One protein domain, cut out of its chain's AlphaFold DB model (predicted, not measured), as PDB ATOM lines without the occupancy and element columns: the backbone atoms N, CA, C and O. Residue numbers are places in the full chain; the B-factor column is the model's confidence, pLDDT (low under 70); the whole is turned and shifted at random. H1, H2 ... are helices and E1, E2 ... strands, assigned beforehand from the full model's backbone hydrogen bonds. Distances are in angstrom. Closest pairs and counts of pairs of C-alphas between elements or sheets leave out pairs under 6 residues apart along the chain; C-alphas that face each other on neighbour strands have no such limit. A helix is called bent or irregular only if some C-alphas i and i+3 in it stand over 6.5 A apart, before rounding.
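What this domain is: This is residues 11 to 49 and 145 to 217 of the 266 residues of an uncharacterized protein of Melanopsichium pennsylvanicum 4 (UniProt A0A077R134). A long, twisted hairpin of two strands, E4 and E5, runs nearly the whole length of the domain, and at its tip residues 195 to 200 stick out free. Away from the tip, E1 and E2 on one side and E3 on the other widen it into a five-stranded sheet that curls round the short helix H1 on one face, while the longer helix H2 covers part of the other face. The printed part has 112 residues with two named helices and five named strands, which follow each other along the chain as E1, E2, H1, E3, H2, E4, E5; the sheet, E1 - E2 - E4 - E5 - E3, is all antiparallel, and the class is mixed, helices and strands. The whole is only just compact, close to loose, with a radius of gyration of the C-alphas of 15.7 A and spans of 58 by 28 by 28 A.

How they stand to each other: E1, residues 11 to 13, an edge strand, forms a hairpin with E2, residues 23 to 27; N 12 and O 25 are 2.9 A apart, within hydrogen-bond range. E2 is the antiparallel neighbour of E4, residues 180 to 196, with N 26 and O 187 at 2.8 A. E4 bends by 51 degrees at residue 183 and forms a hairpin with E5, residues 199 to 216, at 167 degrees between directions; N 192 and O 203 are 2.8 A apart. E3, residues 148 to 153, is the other edge strand, beside E5, with N 150 and O 212 at 2.9 A. The sheet is twisted. It curls round H1, residues 37 to 45; the closest C-alphas of H1 and E1 are those of Trp 37 and Gln 12, 6.1 A apart. H2, residues 157 to 174, is on the opposite face at a height of 8.6 A over the sheet, over E5 and along the strands, at 6 degrees to E5 on the local plane. The closest C-alphas of H2 and E4 are those of Phe 171 and Ile 180, 6.4 A apart. H1 and H2 are apart. E3, H2 and E4 make a split strand-helix-strand unit, two strands running the same way with E5 between them, and its crossover is right-handed. Every O i to N i+4 pair is within hydrogen-bond range in H1, and 10 of 14 in H2.

Where its parts are: E1 begins at C-alpha 11, (-6.472, 47.154, 10.651). From first to last C-alpha, E2 measures 13.3 A, H1 11.8 A and E3 16.5 A. H2 measures 23.6 A, has a kink of 59 degrees near residue 168 and is irregular, with C-alphas 158 and 161 7.5 A apart. E4 measures 46.7 A and ends at C-alpha 196, (-29.383, 61.634, 7.389). E5 measures 48.9 A and ends at C-alpha 216, (0.681, 28.623, 27.401).

The domain as a whole: The two C-alphas farthest apart, those of Glu 177 and Pro 197, are 57.9 A apart. Residues 50 to 144 are not printed, and C-alphas 49 and 145 are 16.9 A apart across this cut, which falls in the link from H1 to E3. Of the links that are printed whole, none is long. The mean pLDDT of the printed part is 88.8; residues 46 to 49 are under 70.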
ATOM      1  N   ILE A  11      -5.082  47.462  11.017       95.56
ATOM      2  CA  ILE A  11      -6.472  47.154  10.651       95.56
ATOM      3  C   ILE A  11      -6.495  46.114   9.531       95.56
ATOM      4  O   ILE A  11      -5.805  46.256   8.523       95.56
ATOM      5  N   GLN A  12      -7.322  45.080   9.683       95.50
ATOM      6  CA  GLN A  12      -7.510  44.036   8.675       95.50
ATOM      7  C   GLN A  12      -8.997  43.748   8.461       95.50
ATOM      8  O   GLN A  12      -9.751  43.573   9.414       95.50
ATOM      9  N   TYR A  13      -9.423  43.700   7.201       94.38
ATOM     10  CA  TYR A  13     -10.830  43.570   6.817       94.38
ATOM     11  C   TYR A  13     -11.205  42.109   6.544       94.38
ATOM     12  O   TYR A  13     -10.393  41.334   6.030       94.38
ATOM     13  N   ASP A  14     -12.442  41.737   6.877       92.06
ATOM     14  CA  ASP A  14     -13.060  40.525   6.334       92.06
ATOM     15  C   ASP A  14     -13.370  40.712   4.834       92.06
ATOM     16  O   ASP A  14     -13.257  41.808   4.279       92.06
ATOM     17  N   GLU A  15     -13.783  39.634   4.162       89.50
ATOM     18  CA  GLU A  15     -14.355  39.762   2.819       89.50
ATOM     19  C   GLU A  15     -15.626  40.629   2.859       89.50
ATOM     20  O   GLU A  15     -16.448  40.443   3.765       89.50
ATOM     21  N   PRO A  16     -15.812  41.549   1.891       88.25
ATOM     22  CA  PRO A  16     -16.986  42.410   1.849       88.25
ATOM     23  C   PRO A  16     -18.283  41.605   1.861       88.25
ATOM     24  O   PRO A  16     -18.469  40.659   1.089       88.25
ATOM     25  N   HIS A  17     -19.209  41.995   2.730       83.81
ATOM     26  CA  HIS A  17     -20.504  41.351   2.828       83.81
ATOM     27  C   HIS A  17     -21.465  42.007   1.832       83.81
ATOM     28  O   HIS A  17     -21.680  43.213   1.878       83.81
ATOM     29  N   ALA A  18     -22.136  41.218   0.986       82.88
ATOM     30  CA  ALA A  18     -23.035  41.742  -0.057       82.88
ATOM     31  C   ALA A  18     -24.138  42.690   0.468       82.88
ATOM     32  O   ALA A  18     -24.621  43.551  -0.256       82.88
ATOM     33  N   ALA A  19     -24.529  42.542   1.737       81.81
ATOM     34  CA  ALA A  19     -25.484  43.426   2.416       81.81
ATOM     35  C   ALA A  19     -24.858  44.662   3.110       81.81
ATOM     36  O   ALA A  19     -25.526  45.260   3.951       81.81
ATOM     37  N   GLY A  20     -23.589  44.997   2.846       77.81
ATOM     38  CA  GLY A  20     -22.883  46.132   3.464       77.81
ATOM     39  C   GLY A  20     -22.654  45.981   4.971       77.81
ATOM     40  O   GLY A  20     -22.595  46.968   5.697       77.81
ATOM     41  N   ARG A  21     -22.595  44.739   5.469       81.81
ATOM     42  CA  ARG A  21     -22.344  44.416   6.886       81.81
ATOM     43  C   ARG A  21     -20.878  44.073   7.082       81.81
ATOM     44  O   ARG A  21     -20.545  42.969   7.520       81.81
ATOM     45  N   ASP A  22     -20.027  44.999   6.673       92.50
ATOM     46  CA  ASP A  22     -18.597  44.763   6.646       92.50
ATOM     47  C   ASP A  22     -18.035  44.725   8.064       92.50
ATOM     48  O   ASP A  22     -18.520  45.389   8.989       92.50
ATOM     49  N   ARG A  23     -17.017  43.885   8.235       94.19
ATOM     50  CA  ARG A  23     -16.347  43.643   9.510       94.19
ATOM     51  C   ARG A  23     -14.855  43.824   9.339       94.19
ATOM     52  O   ARG A  23     -14.300  43.519   8.283       94.19
ATOM     53  N   ARG A  24     -14.201  44.261  10.405       95.81
ATOM     54  CA  ARG A  24     -12.742  44.326  10.470       95.81
ATOM     55  C   ARG A  24     -12.243  44.004  11.869       95.81
ATOM     56  O   ARG A  24     -12.957  44.220  12.849       95.81
ATOM     57  N   GLY A  25     -11.021  43.501  11.937       97.06
ATOM     58  CA  GLY A  25     -10.235  43.426  13.156       97.06
ATOM     59  C   GLY A  25      -9.328  44.644  13.261       97.06
ATOM     60  O   GLY A  25      -8.657  45.005  12.291       97.06
ATOM     61  N   VAL A  26      -9.291  45.259  14.438       97.00
ATOM     62  CA  VAL A  26      -8.318  46.291  14.805       97.00
ATOM     63  C   VAL A  26      -7.404  45.703  15.868       97.00
ATOM     64  O   VAL A  26      -7.866  45.341  16.949       97.00
ATOM     65  N   LEU A  27      -6.122  45.551  15.553       96.62
ATOM     66  CA  LEU A  27      -5.151  45.017  16.497       96.62
ATOM     67  C   LEU A  27      -4.852  46.070  17.567       96.62
ATOM     68  O   LEU A  27      -4.516  47.211  17.258       96.62
ATOM     69  N   LEU A  28      -4.993  45.671  18.825       94.44
ATOM     70  CA  LEU A  28      -4.753  46.501  20.002       94.44
ATOM     71  C   LEU A  28      -3.343  46.305  20.575       94.44
ATOM     72  O   LEU A  28      -2.898  47.100  21.398       94.44
ATOM     73  N   THR A  29      -2.640  45.243  20.173       88.31
ATOM     74  CA  THR A  29      -1.215  45.061  20.466       88.31
ATOM     75  C   THR A  29      -0.361  45.818  19.446       88.31
ATOM     76  O   THR A  29      -0.734  45.961  18.287       88.31
ATOM     77  N   THR A  30       0.803  46.311  19.874       76.94
ATOM     78  CA  THR A  30       1.680  47.170  19.052       76.94
ATOM     79  C   THR A  30       2.549  46.403  18.052       76.94
ATOM     80  O   THR A  30       3.163  46.993  17.171       76.94
ATOM     81  N   ASN A  31       2.625  45.078  18.174       83.81
ATOM     82  CA  ASN A  31       3.454  44.248  17.305       83.81
ATOM     83  C   ASN A  31       2.683  43.786  16.067       83.81
ATOM     84  O   ASN A  31       1.457  43.739  16.058       83.81
ATOM     85  N   LYS A  32       3.414  43.355  15.031       89.81
ATOM     86  CA  LYS A  32       2.819  42.630  13.903       89.81
ATOM     87  C   LYS A  32       2.032  41.417  14.431       89.81
ATOM     88  O   LYS A  32       2.584  40.680  15.251       89.81
ATOM     89  N   PRO A  33       0.807  41.171  13.937       92.50
ATOM     90  CA  PRO A  33       0.014  40.053  14.419       92.50
ATOM     91  C   PRO A  33       0.678  38.716  14.093       92.50
ATOM     92  O   PRO A  33       1.237  38.537  13.005       92.50
ATOM     93  N   VAL A  34       0.562  37.762  15.015       91.12
ATOM     94  CA  VAL A  34       1.037  36.384  14.821       91.12
ATOM     95  C   VAL A  34       0.171  35.661  13.796       91.12
ATOM     96  O   VAL A  34       0.670  34.854  13.011       91.12
ATOM     97  N   ILE A  35      -1.125  35.979  13.763       89.19
ATOM     98  CA  ILE A  35      -2.080  35.411  12.816       89.19
ATOM     99  C   ILE A  35      -2.892  36.523  12.165       89.19
ATOM    100  O   ILE A  35      -3.441  37.391  12.836       89.19
ATOM    101  N   GLU A  36      -3.013  36.457  10.842       91.62
ATOM    102  CA  GLU A  36      -3.888  37.346  10.081       91.62
ATOM    103  C   GLU A  36      -5.349  37.210  10.525       91.62
ATOM    104  O   GLU A  36      -5.892  36.106  10.642       91.62
ATOM    105  N   TRP A  37      -6.013  38.352  10.672       92.56
ATOM    106  CA  TRP A  37      -7.409  38.476  11.060       92.56
ATOM    107  C   TRP A  37      -8.327  37.556  10.259       92.56
ATOM    108  O   TRP A  37      -9.141  36.861  10.852       92.56
ATOM    109  N   LYS A  38      -8.162  37.463   8.934       89.50
ATOM    110  CA  LYS A  38      -9.005  36.610   8.079       89.50
ATOM    111  C   LYS A  38      -8.949  35.128   8.475       89.50
ATOM    112  O   LYS A  38      -9.965  34.436   8.458       89.50
ATOM    113  N   LYS A  39      -7.765  34.625   8.844       87.44
ATOM    114  CA  LYS A  39      -7.588  33.233   9.296       87.44
ATOM    115  C   LYS A  39      -8.206  33.033  10.681       87.44
ATOM    116  O   LYS A  39      -8.851  32.016  10.937       87.44
ATOM    117  N   LEU A  40      -8.041  34.028  11.550       88.25
ATOM    118  CA  LEU A  40      -8.582  34.044  12.904       88.25
ATOM    119  C   LEU A  40     -10.120  34.092  12.913       88.25
ATOM    120  O   LEU A  40     -10.763  33.273  13.571       88.25
ATOM    121  N   SER A  41     -10.710  35.009  12.143       88.25
ATOM    122  CA  SER A  41     -12.155  35.209  12.033       88.25
ATOM    123  C   SER A  41     -12.841  33.988  11.423       88.25
ATOM    124  O   SER A  41     -13.872  33.554  11.937       88.25
ATOM    125  N   TYR A  42     -12.228  33.358  10.413       85.00
ATOM    126  CA  TYR A  42     -12.698  32.087   9.855       85.00
ATOM    127  C   TYR A  42     -12.695  30.955  10.894       85.00
ATOM    128  O   TYR A  42     -13.697  30.251  11.047       85.00
ATOM    129  N   SER A  43     -11.599  30.803  11.646       82.75
ATOM    130  CA  SER A  43     -11.482  29.775  12.688       82.75
ATOM    131  C   SER A  43     -12.572  29.919  13.758       82.75
ATOM    132  O   SER A  43     -13.256  28.948  14.095       82.75
ATOM    133  N   LEU A  44     -12.808  31.150  14.220       82.88
ATOM    134  CA  LEU A  44     -13.803  31.476  15.248       82.88
ATOM    135  C   LEU A  44     -15.253  31.443  14.757       82.88
ATOM    136  O   LEU A  44     -16.158  31.220  15.557       82.88
ATOM    137  N   ALA A  45     -15.494  31.669  13.464       78.50
ATOM    138  CA  ALA A  45     -16.823  31.532  12.870       78.50
ATOM    139  C   ALA A  45     -17.275  30.066  12.787       78.50
ATOM    140  O   ALA A  45     -18.470  29.783  12.671       78.50
ATOM    141  N   SER A  46     -16.336  29.121  12.846       67.31
ATOM    142  CA  SER A  46     -16.670  27.707  12.930       67.31
ATOM    143  C   SER A  46     -17.223  27.362  14.321       67.31
ATOM    144  O   SER A  46     -16.828  27.932  15.334       67.31
ATOM    145  N   ILE A  47     -18.082  26.339  14.408       57.38
ATOM    146  CA  ILE A  47     -18.607  25.788  15.681       57.38
ATOM    147  C   ILE A  47     -17.465  25.213  16.566       57.38
ATOM    148  O   ILE A  47     -17.689  24.712  17.665       57.38
ATOM    149  N   HIS A  48     -16.219  25.279  16.097       56.81
ATOM    150  CA  HIS A  48     -15.020  24.732  16.709       56.81
ATOM    151  C   HIS A  48     -14.070  25.820  17.190       56.81
ATOM    152  O   HIS A  48     -12.867  25.612  17.134       56.81
ATOM    153  N   GLY A  49     -14.584  26.949  17.689       50.91
ATOM    154  CA  GLY A  49     -13.785  28.092  18.163       50.91
ATOM    155  C   GLY A  49     -12.720  27.796  19.237       50.91
ATOM    156  O   GLY A  49     -12.023  28.712  19.642       50.91
ATOM    157  N   GLU A 145       3.157  28.382  15.688       81.25
ATOM    158  CA  GLU A 145       3.095  28.441  17.148       81.25
ATOM    159  C   GLU A 145       1.830  27.755  17.674       81.25
ATOM    160  O   GLU A 145       0.760  27.895  17.079       81.25
ATOM    161  N   LEU A 146       1.935  27.068  18.818       83.31
ATOM    162  CA  LEU A 146       0.777  26.571  19.563       83.31
ATOM    163  C   LEU A 146       0.091  27.751  20.261       83.31
ATOM    164  O   LEU A 146       0.383  28.095  21.407       83.31
ATOM    165  N   VAL A 147      -0.780  28.411  19.510       86.75
ATOM    166  CA  VAL A 147      -1.597  29.532  19.967       86.75
ATOM    167  C   VAL A 147      -3.062  29.193  19.815       86.75
ATOM    168  O   VAL A 147      -3.462  28.365  18.989       86.75
ATOM    169  N   HIS A 148      -3.874  29.879  20.600       85.62
ATOM    170  CA  HIS A 148      -5.280  29.594  20.673       85.62
ATOM    171  C   HIS A 148      -6.134  30.851  20.686       85.62
ATOM    172  O   HIS A 148      -5.850  31.781  21.447       85.62
ATOM    173  N   PRO A 149      -7.189  30.881  19.863       87.81
ATOM    174  CA  PRO A 149      -8.095  32.004  19.832       87.81
ATOM    175  C   PRO A 149      -9.255  31.795  20.808       87.81
ATOM    176  O   PRO A 149      -9.800  30.700  20.928       87.81
ATOM    177  N   ILE A 150      -9.682  32.867  21.464       87.62
ATOM    178  CA  ILE A 150     -10.953  32.933  22.184       87.62
ATOM    179  C   ILE A 150     -11.647  34.248  21.842       87.62
ATOM    180  O   ILE A 150     -11.012  35.299  21.761       87.62
ATOM    181  N   ARG A 151     -12.961  34.190  21.617       90.44
ATOM    182  CA  ARG A 151     -13.788  35.378  21.406       90.44
ATOM    183  C   ARG A 151     -14.605  35.650  22.657       90.44
ATOM    184  O   ARG A 151     -15.372  34.793  23.092       90.44
ATOM    185  N   PHE A 152     -14.468  36.855  23.185       90.94
ATOM    186  CA  PHE A 152     -15.333  37.391  24.221       90.94
ATOM    187  C   PHE A 152     -16.339  38.326  23.567       90.94
ATOM    188  O   PHE A 152     -15.958  39.228  22.827       90.94
ATOM    189  N   ASP A 153     -17.619  38.085  23.822       91.50
ATOM    190  CA  ASP A 153     -18.734  38.832  23.248       91.50
ATOM    191  C   ASP A 153     -19.485  39.615  24.318       91.50
ATOM    192  O   ASP A 153     -19.402  39.304  25.505       91.50
ATOM    193  N   LYS A 154     -20.310  40.566  23.862       93.75
ATOM    194  CA  LYS A 154     -21.192  41.389  24.701       93.75
ATOM    195  C   LYS A 154     -20.426  42.263  25.697       93.75
ATOM    196  O   LYS A 154     -20.917  42.514  26.792       93.75
ATOM    197  N   ILE A 155     -19.248  42.738  25.305       94.38
ATOM    198  CA  ILE A 155     -18.467  43.693  26.092       94.38
ATOM    199  C   ILE A 155     -19.054  45.097  25.863       94.38
ATOM    200  O   ILE A 155     -19.082  45.554  24.711       94.38
ATOM    201  N   PRO A 156     -19.547  45.789  26.907       96.06
ATOM    202  CA  PRO A 156     -19.979  47.180  26.795       96.06
ATOM    203  C   PRO A 156     -18.819  48.092  26.381       96.06
ATOM    204  O   PRO A 156     -17.675  47.872  26.781       96.06
ATOM    205  N   TYR A 157     -19.093  49.116  25.565       95.31
ATOM    206  CA  TYR A 157     -18.046  50.009  25.047       95.31
ATOM    207  C   TYR A 157     -17.293  50.739  26.168       95.31
ATOM    208  O   TYR A 157     -16.067  50.825  26.139       95.31
ATOM    209  N   ASP A 158     -18.028  51.212  27.172       97.06
ATOM    210  CA  ASP A 158     -17.524  51.900  28.360       97.06
ATOM    211  C   ASP A 158     -16.659  51.004  29.260       97.06
ATOM    212  O   ASP A 158     -15.777  51.507  29.945       97.06
ATOM    213  N   GLN A 159     -16.840  49.681  29.198       96.62
ATOM    214  CA  GLN A 159     -16.077  48.700  29.985       96.62
ATOM    215  C   GLN A 159     -14.938  48.038  29.197       96.62
ATOM    216  O   GLN A 159     -14.241  47.167  29.718       96.62
ATOM    217  N   LYS A 160     -14.734  48.417  27.928       95.88
ATOM    218  CA  LYS A 160     -13.759  47.769  27.039       95.88
ATOM    219  C   LYS A 160     -12.345  47.779  27.623       95.88
ATOM    220  O   LYS A 160     -11.668  46.753  27.605       95.88
ATOM    221  N   GLN A 161     -11.899  48.927  28.134       96.62
ATOM    222  CA  GLN A 161     -10.539  49.069  28.653       96.62
ATOM    223  C   GLN A 161     -10.345  48.310  29.970       96.62
ATOM    224  O   GLN A 161      -9.310  47.668  30.158       96.62
ATOM    225  N   ASP A 162     -11.350  48.332  30.845       96.69
ATOM    226  CA  ASP A 162     -11.340  47.580  32.102       96.69
ATOM    227  C   ASP A 162     -11.280  46.075  31.828       96.69
ATOM    228  O   ASP A 162     -10.456  45.370  32.407       96.69
ATOM    229  N   PHE A 163     -12.072  45.594  30.864       95.12
ATOM    230  CA  PHE A 163     -12.036  44.204  30.419       95.12
ATOM    231  C   PHE A 163     -10.647  43.798  29.909       95.12
ATOM    232  O   PHE A 163     -10.113  42.779  30.344       95.12
ATOM    233  N   ILE A 164     -10.040  44.595  29.019       95.38
ATOM    234  CA  ILE A 164      -8.695  44.315  28.488       95.38
ATOM    235  C   ILE A 164      -7.668  44.253  29.622       95.38
ATOM    236  O   ILE A 164      -6.816  43.366  29.633       95.38
ATOM    237  N   SER A 165      -7.771  45.165  30.590       95.75
ATOM    238  CA  SER A 165      -6.856  45.238  31.731       95.75
ATOM    239  C   SER A 165      -7.037  44.060  32.698       95.75
ATOM    240  O   SER A 165      -6.069  43.627  33.319       95.75
ATOM    241  N   PHE A 166      -8.247  43.502  32.785       94.69
ATOM    242  CA  PHE A 166      -8.584  42.336  33.607       94.69
ATOM    243  C   PHE A 166      -8.215  40.988  32.960       94.69
ATOM    244  O   PHE A 166      -8.124  39.980  33.659       94.69
ATOM    245  N   LEU A 167      -7.962  40.931  31.646       92.62
ATOM    246  CA  LEU A 167      -7.664  39.676  30.935       92.62
ATOM    247  C   LEU A 167      -6.570  38.805  31.584       92.62
ATOM    248  O   LEU A 167      -6.779  37.592  31.663       92.62
ATOM    249  N   PRO A 168      -5.423  39.343  32.053       92.00
ATOM    250  CA  PRO A 168      -4.409  38.522  32.714       92.00
ATOM    251  C   PRO A 168      -4.931  37.837  33.983       92.00
ATOM    252  O   PRO A 168      -4.663  36.657  34.200       92.00
ATOM    253  N   GLU A 169      -5.708  38.558  34.795       90.44
ATOM    254  CA  GLU A 169      -6.322  38.015  36.007       90.44
ATOM    255  C   GLU A 169      -7.403  36.988  35.660       90.44
ATOM    256  O   GLU A 169      -7.431  35.907  36.242       90.44
ATOM    257  N   LEU A 170      -8.231  37.263  34.646       88.75
ATOM    258  CA  LEU A 170      -9.216  36.309  34.140       88.75
ATOM    259  C   LEU A 170      -8.562  34.982  33.733       88.75
ATOM    260  O   LEU A 170      -9.057  33.920  34.105       88.75
ATOM    261  N   PHE A 171      -7.455  35.025  32.989       89.50
ATOM    262  CA  PHE A 171      -6.743  33.806  32.604       89.50
ATOM    263  C   PHE A 171      -6.145  33.074  33.803       89.50
ATOM    264  O   PHE A 171      -6.216  31.851  33.838       89.50
ATOM    265  N   HIS A 172      -5.631  33.797  34.800       87.56
ATOM    266  CA  HIS A 172      -5.154  33.187  36.040       87.56
ATOM    267  C   HIS A 172      -6.283  32.524  36.848       87.56
ATOM    268  O   HIS A 172      -6.076  31.472  37.442       87.56
ATOM    269  N   ILE A 173      -7.487  33.105  36.851       85.81
ATOM    270  CA  ILE A 173      -8.667  32.519  37.506       85.81
ATOM    271  C   ILE A 173      -9.130  31.252  36.779       85.81
ATOM    272  O   ILE A 173      -9.497  30.275  37.429       85.81
ATOM    273  N   ILE A 174      -9.165  31.282  35.442       82.75
ATOM    274  CA  ILE A 174      -9.628  30.151  34.625       82.75
ATOM    275  C   ILE A 174      -8.632  28.996  34.677       82.75
ATOM    276  O   ILE A 174      -9.054  27.845  34.699       82.75
ATOM    277  N   GLU A 175      -7.338  29.303  34.670       84.50
ATOM    278  CA  GLU A 175      -6.276  28.312  34.646       84.50
ATOM    279  C   GLU A 175      -5.119  28.745  35.563       84.50
ATOM    280  O   GLU A 175      -4.155  29.376  35.118       84.50
ATOM    281  N   PRO A 176      -5.212  28.446  36.869       84.75
ATOM    282  CA  PRO A 176      -4.220  28.892  37.842       84.75
ATOM    283  C   PRO A 176      -2.911  28.096  37.775       84.75
ATOM    284  O   PRO A 176      -1.884  28.599  38.233       84.75
ATOM    285  N   GLU A 177      -2.926  26.869  37.239       85.12
ATOM    286  CA  GLU A 177      -1.751  25.989  37.217       85.12
ATOM    287  C   GLU A 177      -0.834  26.269  36.019       85.12
ATOM    288  O   GLU A 177       0.375  26.039  36.094       85.12
ATOM    289  N   HIS A 178      -1.381  26.811  34.927       84.81
ATOM    290  CA  HIS A 178      -0.621  27.104  33.717       84.81
ATOM    291  C   HIS A 178      -0.615  28.598  33.409       84.81
ATOM    292  O   HIS A 178      -1.645  29.224  33.173       84.81
ATOM    293  N   ALA A 179       0.580  29.181  33.327       87.94
ATOM    294  CA  ALA A 179       0.718  30.574  32.939       87.94
ATOM    295  C   ALA A 179       0.323  30.771  31.463       87.94
ATOM    296  O   ALA A 179       0.883  30.159  30.548       87.94
ATOM    297  N   ILE A 180      -0.655  31.652  31.246       90.31
ATOM    298  CA  ILE A 180      -1.165  32.036  29.931       90.31
ATOM    299  C   ILE A 180      -0.613  33.412  29.568       90.31
ATOM    300  O   ILE A 180      -0.718  34.373  30.330       90.31
ATOM    301  N   LYS A 181      -0.052  33.522  28.366       91.50
ATOM    302  CA  LYS A 181       0.399  34.779  27.778       91.50
ATOM    303  C   LYS A 181      -0.536  35.189  26.649       91.50
ATOM    304  O   LYS A 181      -0.711  34.442  25.687       91.50
ATOM    305  N   VAL A 182      -1.060  36.408  26.730       93.12
ATOM    306  CA  VAL A 182      -1.742  37.061  25.606       93.12
ATOM    307  C   VAL A 182      -0.711  37.436  24.545       93.12
ATOM    308  O   VAL A 182       0.322  38.037  24.844       93.12
ATOM    309  N   VAL A 183      -0.981  37.023  23.313       93.19
ATOM    310  CA  VAL A 183      -0.123  37.221  22.145       93.19
ATOM    311  C   VAL A 183      -0.654  38.378  21.312       93.19
ATOM    312  O   VAL A 183       0.052  39.366  21.140       93.19
ATOM    313  N   ASP A 184      -1.914  38.275  20.888       94.38
ATOM    314  CA  ASP A 184      -2.602  39.308  20.119       94.38
ATOM    315  C   ASP A 184      -3.953  39.630  20.758       94.38
ATOM    316  O   ASP A 184      -4.646  38.750  21.281       94.38
ATOM    317  N   LEU A 185      -4.343  40.897  20.658       95.81
ATOM    318  CA  LEU A 185      -5.660  41.391  21.040       95.81
ATOM    319  C   LEU A 185      -6.283  42.088  19.850       95.81
ATOM    320  O   LEU A 185      -5.720  43.050  19.340       95.81
ATOM    321  N   TRP A 186      -7.454  41.630  19.441       96.56
ATOM    322  CA  TRP A 186      -8.181  42.204  18.324       96.56
ATOM    323  C   TRP A 186      -9.530  42.730  18.780       96.56
ATOM    324  O   TRP A 186     -10.337  42.005  19.365       96.56
ATOM    325  N   GLU A 187      -9.804  43.980  18.442       96.44
ATOM    326  CA  GLU A 187     -11.129  44.563  18.510       96.44
ATOM    327  C   GLU A 187     -11.897  44.255  17.226       96.44
ATOM    328  O   GLU A 187     -11.445  44.584  16.129       96.44
ATOM    329  N   MET A 188     -13.075  43.646  17.348       96.06
ATOM    330  CA  MET A 188     -13.971  43.495  16.206       96.06
ATOM    331  C   MET A 188     -14.782  44.775  16.025       96.06
ATOM    332  O   MET A 188     -15.448  45.225  16.957       96.06
ATOM    333  N   GLN A 189     -14.768  45.326  14.815       96.81
ATOM    334  CA  GLN A 189     -15.576  46.482  14.442       96.81
ATOM    335  C   GLN A 189     -16.525  46.148  13.292       96.81
ATOM    336  O   GLN A 189     -16.204  45.333  12.422       96.81
ATOM    337  N   TYR A 190     -17.677  46.814  13.286       94.81
ATOM    338  CA  TYR A 190     -18.669  46.740  12.216       94.81
ATOM    339  C   TYR A 190     -18.798  48.088  11.530       94.81
ATOM    340  O   TYR A 190     -18.768  49.128  12.192       94.81
ATOM    341  N   GLN A 191     -18.982  48.059  10.215       93.75
ATOM    342  CA  GLN A 191     -19.346  49.251   9.473       93.75
ATOM    343  C   GLN A 191     -20.830  49.557   9.693       93.75
ATOM    344  O   GLN A 191     -21.686  48.678   9.567       93.75
ATOM    345  N   VAL A 192     -21.139  50.811  10.008       90.69
ATOM    346  CA  VAL A 192     -22.504  51.319  10.141       90.69
ATOM    347  C   VAL A 192     -22.657  52.540   9.251       90.69
ATOM    348  O   VAL A 192     -21.860  53.474   9.303       90.69
ATOM    349  N   ALA A 193     -23.688  52.515   8.410       87.31
ATOM    350  CA  ALA A 193     -24.063  53.649   7.583       87.31
ATOM    351  C   ALA A 193     -25.047  54.540   8.345       87.31
ATOM    352  O   ALA A 193     -26.131  54.099   8.735       87.31
ATOM    353  N   PHE A 194     -24.681  55.805   8.514       84.06
ATOM    354  CA  PHE A 194     -25.547  56.842   9.044       84.06
ATOM    355  C   PHE A 194     -26.096  57.659   7.879       84.06
ATOM    356  O   PHE A 194     -25.396  58.467   7.264       84.06
ATOM    357  N   ASN A 195     -27.371  57.422   7.577       83.50
ATOM    358  CA  ASN A 195     -28.098  58.142   6.540       83.50
ATOM    359  C   ASN A 195     -28.953  59.223   7.204       83.50
ATOM    360  O   ASN A 195     -29.987  58.916   7.799       83.50
ATOM    361  N   SER A 196     -28.531  60.481   7.100       83.00
ATOM    362  CA  SER A 196     -29.383  61.634   7.389       83.00
ATOM    363  C   SER A 196     -29.767  62.338   6.081       83.00
ATOM    364  O   SER A 196     -29.050  62.210   5.085       83.00
ATOM    365  N   PRO A 197     -30.869  63.111   6.047       80.50
ATOM    366  CA  PRO A 197     -31.243  63.892   4.867       80.50
ATOM    367  C   PRO A 197     -30.156  64.870   4.395       80.50
ATOM    368  O   PRO A 197     -30.183  65.288   3.243       80.50
ATOM    369  N   GLN A 198     -29.223  65.251   5.275       79.25
ATOM    370  CA  GLN A 198     -28.144  66.188   4.965       79.25
ATOM    371  C   GLN A 198     -26.778  65.520   4.741       79.25
ATOM    372  O   GLN A 198     -25.895  66.161   4.174       79.25
ATOM    373  N   GLN A 199     -26.569  64.270   5.171       74.31
ATOM    374  CA  GLN A 199     -25.263  63.617   5.087       74.31
ATOM    375  C   GLN A 199     -25.372  62.089   5.108       74.31
ATOM    376  O   GLN A 199     -26.013  61.498   5.977       74.31
ATOM    377  N   THR A 200     -24.658  61.446   4.189       81.38
ATOM    378  CA  THR A 200     -24.366  60.010   4.224       81.38
ATOM    379  C   THR A 200     -22.915  59.824   4.641       81.38
ATOM    380  O   THR A 200     -22.013  60.242   3.913       81.38
ATOM    381  N   HIS A 201     -22.679  59.217   5.801       87.31
ATOM    382  CA  HIS A 201     -21.338  58.816   6.227       87.31
ATOM    383  C   HIS A 201     -21.350  57.385   6.762       87.31
ATOM    384  O   HIS A 201     -22.378  56.878   7.214       87.31
ATOM    385  N   THR A 202     -20.207  56.715   6.657       88.38
ATOM    386  CA  THR A 202     -20.010  55.358   7.167       88.38
ATOM    387  C   THR A 202     -18.943  55.383   8.238       88.38
ATOM    388  O   THR A 202     -17.810  55.769   7.945       88.38
ATOM    389  N   ASP A 203     -19.288  54.896   9.422       92.25
ATOM    390  CA  ASP A 203     -18.358  54.782  10.535       92.25
ATOM    391  C   ASP A 203     -18.114  53.326  10.894       92.25
ATOM    392  O   ASP A 203     -18.918  52.433  10.618       92.25
ATOM    393  N   TRP A 204     -16.981  53.097  11.545       95.25
ATOM    394  CA  TRP A 204     -16.647  51.817  12.138       95.25
ATOM    395  C   TRP A 204     -16.847  51.905  13.638       95.25
ATOM    396  O   TRP A 204     -16.186  52.697  14.309       95.25
ATOM    397  N   ILE A 205     -17.746  51.080  14.160       95.25
ATOM    398  CA  ILE A 205     -18.059  51.057  15.587       95.25
ATOM    399  C   ILE A 205     -17.567  49.766  16.221       95.25
ATOM    400  O   ILE A 205     -17.535  48.712  15.579       95.25
ATOM    401  N   PHE A 206     -17.215  49.845  17.503       96.38
ATOM    402  CA  PHE A 206     -16.891  48.669  18.297       96.38
ATOM    403  C   PHE A 206     -18.064  47.688  18.298       96.38
ATOM    404  O   PHE A 206     -19.194  48.033  18.639       96.38
ATOM    405  N   GLY A 207     -17.775  46.444  17.937       94.38
ATOM    406  CA  GLY A 207     -18.753  45.383  17.792       94.38
ATOM    407  C   GLY A 207     -19.099  44.621  19.062       94.38
ATOM    408  O   GLY A 207     -19.681  43.543  18.965       94.38
ATOM    409  N   SER A 208     -18.707  45.133  20.231       94.38
ATOM    410  CA  SER A 208     -18.855  44.451  21.523       94.38
ATOM    411  C   SER A 208     -18.153  43.092  21.602       94.38
ATOM    412  O   SER A 208     -18.517  42.267  22.443       94.38
ATOM    413  N   SER A 209     -17.144  42.862  20.758       94.50
ATOM    414  CA  SER A 209     -16.375  41.619  20.740       94.50
ATOM    415  C   SER A 209     -14.874  41.889  20.722       94.50
ATOM    416  O   SER A 209     -14.375  42.640  19.882       94.50
ATOM    417  N   ILE A 210     -14.157  41.218  21.621       94.94
ATOM    418  CA  ILE A 210     -12.695  41.171  21.654       94.94
ATOM    419  C   ILE A 210     -12.270  39.738  21.349       94.94
ATOM    420  O   ILE A 210     -12.770  38.784  21.952       94.94
ATOM    421  N   VAL A 211     -11.347  39.578  20.410       93.44
ATOM    422  CA  VAL A 211     -10.692  38.301  20.146       93.44
ATOM    423  C   VAL A 211      -9.314  38.329  20.779       93.44
ATOM    424  O   VAL A 211      -8.512  39.220  20.509       93.44
ATOM    425  N   VAL A 212      -9.038  37.333  21.607       92.56
ATOM    426  CA  VAL A 212      -7.753  37.160  22.272       92.56
ATOM    427  C   VAL A 212      -7.070  35.946  21.673       92.56
ATOM    428  O   VAL A 212      -7.634  34.853  21.665       92.56
ATOM    429  N   LEU A 213      -5.853  36.138  21.180       91.75
ATOM    430  CA  LEU A 213      -4.952  35.046  20.851       91.75
ATOM    431  C   LEU A 213      -3.995  34.872  22.024       91.75
ATOM    432  O   LEU A 213      -3.327  35.826  22.421       91.75
ATOM    433  N   PHE A 214      -3.919  33.673  22.587       90.69
ATOM    434  CA  PHE A 214      -3.058  33.394  23.732       90.69
ATOM    435  C   PHE A 214      -2.263  32.103  23.546       90.69
ATOM    436  O   PHE A 214      -2.588  31.272  22.698       90.69
ATOM    437  N   LYS A 215      -1.215  31.933  24.350       88.44
ATOM    438  CA  LYS A 215      -0.447  30.690  24.448       88.44
ATOM    439  C   LYS A 215      -0.098  30.361  25.884       88.44
ATOM    440  O   LYS A 215       0.041  31.258  26.712       88.44
ATOM    441  N   PHE A 216       0.099  29.080  26.149       86.75
ATOM    442  CA  PHE A 216       0.681  28.623  27.401       86.75
ATOM    443  C   PHE A 216       2.189  28.864  27.376       86.75
ATOM    444  O   PHE A 216       2.848  28.640  26.359       86.75
ATOM    445  N   THR A 217       2.739  29.377  28.475       84.75
ATOM    446  CA  THR A 217       4.190  29.573  28.600       84.75
ATOM    447  C   THR A 217       4.895  28.315  29.090       84.75
ATOM    448  O   THR A 217       6.083  28.147  28.832       84.75
TER     449      THR A 217